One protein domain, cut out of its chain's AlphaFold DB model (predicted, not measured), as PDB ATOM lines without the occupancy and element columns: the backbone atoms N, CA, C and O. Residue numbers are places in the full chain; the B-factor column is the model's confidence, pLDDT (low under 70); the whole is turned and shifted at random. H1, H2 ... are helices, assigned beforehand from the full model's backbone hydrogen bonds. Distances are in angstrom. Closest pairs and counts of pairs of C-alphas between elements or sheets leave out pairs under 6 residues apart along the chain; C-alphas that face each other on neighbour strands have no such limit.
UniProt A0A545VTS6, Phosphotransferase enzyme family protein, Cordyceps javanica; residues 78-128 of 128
ATOM      1  N   ASP A  78     158.234 164.791 151.054       68.75
ATOM      2  CA  ASP A  78     158.656 163.410 150.776       68.75
ATOM      3  C   ASP A  78     157.451 162.460 150.626       68.75
ATOM      4  O   ASP A  78     157.581 161.259 150.396       68.75
ATOM      5  N   HIS A  79     156.238 163.008 150.723       66.00
ATOM      6  CA  HIS A  79     154.967 162.290 150.641       66.00
ATOM      7  C   HIS A  79     154.786 161.361 149.428       66.00
ATOM      8  O   HIS A  79     154.136 160.332 149.615       66.00
ATOM      9  N   PRO A  80     155.315 161.646 148.217       63.03
ATOM     10  CA  PRO A  80     155.177 160.722 147.092       63.03
ATOM     11  C   PRO A  80     155.847 159.357 147.322       63.03
ATOM     12  O   PRO A  80     155.499 158.401 146.634       63.03
ATOM     13  N   GLU A  81     156.790 159.260 148.266       59.94
ATOM     14  CA  GLU A  81     157.629 158.072 148.483       59.94
ATOM     15  C   GLU A  81     157.285 157.287 149.767       59.94
ATOM     16  O   GLU A  81     157.857 156.226 150.015       59.94
ATOM     17  N   LEU A  82     156.333 157.769 150.579       62.16
ATOM     18  CA  LEU A  82     156.044 157.244 151.922       62.16
ATOM     19  C   LEU A  82     154.735 156.432 151.997       62.16
ATOM     20  O   LEU A  82     153.765 156.687 151.280       62.16
ATOM     21  N   GLN A  83     154.679 155.459 152.916       59.31
ATOM     22  CA  GLN A  83     153.470 154.673 153.198       59.31
ATOM     23  C   GLN A  83     152.381 155.563 153.842       59.31
ATOM     24  O   GLN A  83     152.623 156.287 154.804       59.31
ATOM     25  N   ILE A  84     151.159 155.503 153.297       59.34
ATOM     26  CA  ILE A  84     150.109 156.541 153.421       59.34
ATOM     27  C   ILE A  84     149.592 156.781 154.853       59.34
ATOM     28  O   ILE A  84     149.114 157.876 155.148       59.34
ATOM     29  N   PHE A  85     149.633 155.783 155.737       53.25
ATOM     30  CA  PHE A  85     148.905 155.859 157.010       53.25
ATOM     31  C   PHE A  85     149.780 156.188 158.221       53.25
ATOM     32  O   PHE A  85     149.445 157.117 158.953       53.25
ATOM     33  N   ASP A  86     150.897 155.491 158.419       55.41
ATOM     34  CA  ASP A  86     151.681 155.646 159.651       55.41
ATOM     35  C   ASP A  86     152.717 156.775 159.544       55.41
ATOM     36  O   ASP A  86     152.848 157.588 160.462       55.41
ATOM     37  N   ASP A  87     153.375 156.903 158.389       64.38
ATOM     38  CA  ASP A  87     154.461 157.872 158.197       64.38
ATOM     39  C   ASP A  87     153.967 159.217 157.663       64.38
ATOM     40  O   ASP A  87     154.577 160.252 157.889       64.38
ATOM     41  N   VAL A  88     152.833 159.227 156.966       66.25
ATOM     42  CA  VAL A  88     152.361 160.394 156.215       66.25
ATOM     43  C   VAL A  88     151.380 161.257 157.007       66.25
ATOM     44  O   VAL A  88     151.396 162.483 156.883       66.25
ATOM     45  N   PHE A  89     150.507 160.648 157.812       72.12
ATOM     46  CA  PHE A  89     149.367 161.364 158.392       72.12
ATOM     47  C   PHE A  89     149.776 162.346 159.496       72.12
ATOM     48  O   PHE A  89     149.151 163.396 159.654       72.12
ATOM     49  N   CYS A  90     150.856 162.044 160.223       75.38
ATOM     50  CA  CYS A  90     151.372 162.909 161.282       75.38
ATOM     51  C   CYS A  90     151.822 164.282 160.750       75.38
ATOM     52  O   CYS A  90     151.624 165.294 161.422       75.38
ATOM     53  N   HIS A  91     152.329 164.350 159.512       75.69
ATOM     54  CA  HIS A  91     152.743 165.600 158.872       75.69
ATOM     55  C   HIS A  91     151.579 166.569 158.628       75.69
ATOM     56  O   HIS A  91     151.784 167.780 158.597       75.69
ATOM     57  N   TYR A  92     150.349 166.062 158.498       77.69
ATOM     58  CA  TYR A  92     149.162 166.887 158.263       77.69
ATOM     59  C   TYR A  92     148.496 167.401 159.548       77.69
ATOM     60  O   TYR A  92     147.551 168.183 159.467       77.69
ATOM     61  N   TRP A  93     148.979 167.031 160.742       78.75
ATOM     62  CA  TRP A  93     148.457 167.568 162.013       78.75
ATOM     63  C   TRP A  93     148.775 169.055 162.224       78.75
ATOM     64  O   TRP A  93     148.187 169.707 163.086       78.75
ATOM     65  N   GLY A  94     149.689 169.603 161.429       78.69
ATOM     66  CA  GLY A  94     150.010 171.020 161.387       78.69
ATOM     67  C   GLY A  94     151.242 171.273 160.529       78.69
ATOM     68  O   GLY A  94     152.067 170.382 160.329       78.69
ATOM     69  N   VAL A  95     151.399 172.503 160.040       76.81
ATOM     70  CA  VAL A  95     152.629 172.902 159.343       76.81
ATOM     71  C   VAL A  95     153.806 172.744 160.311       76.81
ATOM     72  O   VAL A  95     153.822 173.351 161.382       76.81
ATOM     73  N   GLY A  96     154.776 171.899 159.953       76.00
ATOM     74  CA  GLY A  96     155.908 171.575 160.823       76.00
ATOM     75  C   GLY A  96     155.552 170.693 162.028       76.00
ATOM     76  O   GLY A  96     156.199 170.814 163.073       76.00
ATOM     77  N   ALA A  97     154.548 169.816 161.904       81.56
ATOM     78  CA  ALA A  97     154.114 168.898 162.961       81.56
ATOM     79  C   ALA A  97     155.275 168.133 163.620       81.56
ATOM     80  O   ALA A  97     155.322 168.056 164.846       81.56
ATOM     81  N   SER A  98     156.258 167.658 162.847       80.88
ATOM     82  CA  SER A  98     157.429 166.943 163.376       80.88
ATOM     83  C   SER A  98     158.204 167.776 164.403       80.88
ATOM     84  O   SER A  98     158.429 167.321 165.522       80.88
ATOM     85  N   ARG A  99     158.487 169.051 164.097       84.00
ATOM     86  CA  ARG A  99     159.169 169.976 165.020       84.00
ATOM     87  C   ARG A  99     158.343 170.228 166.282       84.00
ATOM     88  O   ARG A  99     158.881 170.358 167.380       84.00
ATOM     89  N   MET A 100     157.021 170.332 166.137       85.62
ATOM     90  CA  MET A 100     156.127 170.482 167.284       85.62
ATOM     91  C   MET A 100     156.155 169.237 168.181       85.62
ATOM     92  O   MET A 100     156.215 169.386 169.402       85.62
ATOM     93  N   ILE A 101     156.123 168.040 167.592       86.50
ATOM     94  CA  ILE A 101     156.182 166.760 168.308       86.50
ATOM     95  C   ILE A 101     157.519 166.630 169.045       86.50
ATOM     96  O   ILE A 101     157.518 166.362 170.245       86.50
ATOM     97  N   GLU A 102     158.640 166.891 168.372       89.62
ATOM     98  CA  GLU A 102     159.984 166.869 168.965       89.62
ATOM     99  C   GLU A 102     160.082 167.793 170.179       89.62
ATOM    100  O   GLU A 102     160.422 167.339 171.275       89.62
ATOM    101  N   ARG A 103     159.661 169.055 170.030       90.94
ATOM    102  CA  ARG A 103     159.640 170.020 171.137       90.94
ATOM    103  C   ARG A 103     158.780 169.534 172.304       90.94
ATOM    104  O   ARG A 103     159.188 169.622 173.455       90.94
ATOM    105  N   LYS A 104     157.598 168.969 172.033       91.31
ATOM    106  CA  LYS A 104     156.726 168.430 173.090       91.31
ATOM    107  C   LYS A 104     157.334 167.223 173.805       91.31
ATOM    108  O   LYS A 104     157.101 167.046 175.002       91.31
ATOM    109  N   LEU A 105     158.108 166.397 173.104       95.19
ATOM    110  CA  LEU A 105     158.842 165.292 173.715       95.19
ATOM    111  C   LEU A 105     159.970 165.802 174.620       95.19
ATOM    112  O   LEU A 105     160.161 165.247 175.703       95.19
ATOM    113  N   GLU A 106     160.680 166.856 174.219       96.25
ATOM    114  CA  GLU A 106     161.700 167.519 175.040       96.25
ATOM    115  C   GLU A 106     161.100 168.156 176.295       96.25
ATOM    116  O   GLU A 106     161.539 167.827 177.401       96.25
ATOM    117  N   ASP A 107     160.037 168.951 176.140       96.38
ATOM    118  CA  ASP A 107     159.285 169.554 177.247       96.38
ATOM    119  C   ASP A 107     158.856 168.479 178.260       96.38
ATOM    120  O   ASP A 107     159.020 168.630 179.472       96.38
ATOM    121  N   ARG A 108     158.350 167.339 177.768       95.94
ATOM    122  CA  ARG A 108     157.941 166.217 178.621       95.94
ATOM    123  C   ARG A 108     159.119 165.612 179.382       95.94
ATOM    124  O   ARG A 108     158.959 165.267 180.552       95.94
ATOM    125  N   ARG A 109     160.279 165.430 178.742       97.06
ATOM    126  CA  ARG A 109     161.475 164.890 179.414       97.06
ATOM    127  C   ARG A 109     161.946 165.829 180.521       97.06
ATOM    128  O   ARG A 109     162.235 165.345 181.615       97.06
ATOM    129  N   ALA A 110     161.983 167.135 180.253       96.75
ATOM    130  CA  ALA A 110     162.336 168.152 181.241       96.75
ATOM    131  C   ALA A 110     161.362 168.127 182.428       96.75
ATOM    132  O   ALA A 110     161.783 167.949 183.569       96.75
ATOM    133  N   TYR A 111     160.058 168.143 182.148       96.12
ATOM    134  CA  TYR A 111     159.020 168.088 183.174       96.12
ATOM    135  C   TYR A 111     159.103 166.829 184.053       96.12
ATOM    136  O   TYR A 111     159.017 166.901 185.277       96.12
ATOM    137  N   VAL A 112     159.318 165.651 183.456       96.94
ATOM    138  CA  VAL A 112     159.476 164.399 184.218       96.94
ATOM    139  C   VAL A 112     160.732 164.428 185.094       96.94
ATOM    140  O   VAL A 112     160.710 163.877 186.195       96.94
ATOM    141  N   LYS A 113     161.819 165.053 184.629       95.81
ATOM    142  CA  LYS A 113     163.043 165.222 185.418       95.81
ATOM    143  C   LYS A 113     162.788 166.113 186.638       95.81
ATOM    144  O   LYS A 113     163.066 165.680 187.752       95.81
ATOM    145  N   GLU A 114     162.174 167.277 186.440       95.44
ATOM    146  CA  GLU A 114     161.810 168.206 187.520       95.44
ATOM    147  C   GLU A 114     160.879 167.552 188.550       95.44
ATOM    148  O   GLU A 114     161.086 167.675 189.758       95.44
ATOM    149  N   LEU A 115     159.880 166.789 188.091       95.38
ATOM    150  CA  LEU A 115     158.980 166.052 188.979       95.38
ATOM    151  C   LEU A 115     159.717 165.028 189.846       95.38
ATOM    152  O   LEU A 115     159.401 164.890 191.029       95.38
ATOM    153  N   ARG A 116     160.687 164.300 189.277       93.75
ATOM    154  CA  ARG A 116     161.498 163.334 190.031       93.75
ATOM    155  C   ARG A 116     162.343 164.045 191.080       93.75
ATOM    156  O   ARG A 116     162.314 163.641 192.238       93.75
ATOM    157  N   GLU A 117     163.035 165.116 190.704       93.38
ATOM    158  CA  GLU A 117     163.859 165.917 191.620       93.38
ATOM    159  C   GLU A 117     163.024 166.486 192.779       93.38
ATOM    160  O   GLU A 117     163.383 166.318 193.944       93.38
ATOM    161  N   ALA A 118     161.854 167.060 192.486       90.94
ATOM    162  CA  ALA A 118     160.939 167.578 193.501       90.94
ATOM    163  C   ALA A 118     160.387 166.480 194.428       90.94
ATOM    164  O   ALA A 118     160.177 166.716 195.623       90.94
ATOM    165  N   HIS A 119     160.138 165.279 193.899       88.44
ATOM    166  CA  HIS A 119     159.698 164.139 194.699       88.44
ATOM    167  C   HIS A 119     160.810 163.637 195.633       88.44
ATOM    168  O   HIS A 119     160.541 163.390 196.808       88.44
ATOM    169  N   HIS A 120     162.052 163.545 195.146       82.62
ATOM    170  CA  HIS A 120     163.213 163.158 195.956       82.62
ATOM    171  C   HIS A 120     163.537 164.188 197.051       82.62
ATOM    172  O   HIS A 120     163.754 163.813 198.203       82.62
ATOM    173  N   ALA A 121     163.460 165.485 196.742       73.00
ATOM    174  CA  ALA A 121     163.639 166.546 197.733       73.00
ATOM    175  C   ALA A 121     162.570 166.499 198.845       73.00
ATOM    176  O   ALA A 121     162.866 166.727 200.016       73.00
ATOM    177  N   LYS A 122     161.319 166.153 198.509       66.81
ATOM    178  CA  LYS A 122     160.242 165.981 199.500       66.81
ATOM    179  C   LYS A 122     160.381 164.717 200.351       66.81
ATOM    180  O   LYS A 122     159.865 164.715 201.469       66.81
ATOM    181  N   SER A 123     161.018 163.656 199.850       62.56
ATOM    182  CA  SER A 123     161.300 162.462 200.657       62.56
ATOM    183  C   SER A 123     162.427 162.693 201.663       62.56
ATOM    184  O   SER A 123     162.273 162.266 202.800       62.56
ATOM    185  N   ASP A 124     163.478 163.439 201.301       59.25
ATOM    186  CA  ASP A 124     164.562 163.790 202.238       59.25
ATOM    187  C   ASP A 124     164.067 164.679 203.388       59.25
ATOM    188  O   ASP A 124     164.402 164.456 204.546       59.25
ATOM    189  N   VAL A 125     163.184 165.641 203.098       59.12
ATOM    190  CA  VAL A 125     162.595 166.534 204.116       59.12
ATOM    191  C   VAL A 125     161.627 165.809 205.065       59.12
ATOM    192  O   VAL A 125     161.341 166.312 206.145       59.12
ATOM    193  N   LYS A 126     161.104 164.632 204.694       56.41
ATOM    194  CA  LYS A 126     160.234 163.812 205.560       56.41
ATOM    195  C   LYS A 126     160.989 162.767 206.390       56.41
ATOM    196  O   LYS A 126     160.366 162.132 207.239       56.41
ATOM    197  N   SER A 127     162.276 162.551 206.122       52.03
ATOM    198  CA  SER A 127     163.126 161.579 206.823       52.03
ATOM    199  C   SER A 127     164.069 162.215 207.856       52.03
ATOM    200  O   SER A 127     164.849 161.491 208.474       52.03
ATOM    201  N   VAL A 128     163.963 163.533 208.065       47.38
ATOM    202  CA  VAL A 128     164.587 164.312 209.150       47.38
ATOM    203  C   VAL A 128     163.506 164.735 210.135       47.38
ATOM    204  O   VAL A 128     163.744 164.595 211.353       47.38
TER     205      VAL A 128
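What this domain is: This is residues 78 to 128 of the 128 residues of the protein "Phosphotransferase enzyme family protein" of Cordyceps javanica (UniProt A0A545VTS6). One long straight helix, H2, makes most of the length of a rod, and the short helix H1 with the loop before it makes a small foot at the beginning of H2. Residues 102 to 128 stick out free of the foot. The printed part has 51 residues with two named helices, H1 then H2, and no named strand; its class is all helix. It is extended, with a radius of gyration of the C-alphas of 19.0 A and spans of 63 by 18 by 13 A.

Where its parts are: The printed part begins at Asp 78, C-alpha at (158.656, 163.410, 150.776). H1 is residues 89 to 93, 7.2 A from first to last C-alpha. H2 is residues 97 to 124, 41.0 A long, from C-alpha 97 at (154.114, 168.898, 162.961) to C-alpha 124 at (164.562, 163.790, 202.238).

How they stand to each other: A tight link of 3 residues joins H1 to H2. The two touch only at the corner by this link, H2 with residues 97 to 98 alone; their closest C-alphas, those of His 91 and Ala 97, are 5.4 A apart. In H2 every O i to N i+4 pair is within hydrogen-bond range; in H1 0 of 1 is, but 2 of 2 O i to N i+3 pairs are.

The domain as a whole: The C-alphas farthest apart, those of Pro 80 and Val 128, are 62.9 A apart. The printed part has no cut and ends at the chain's last residue. Residues 81 to 86 also stand free. The model's pLDDT is under 70 at residues 78 to 88 and 122 to 128.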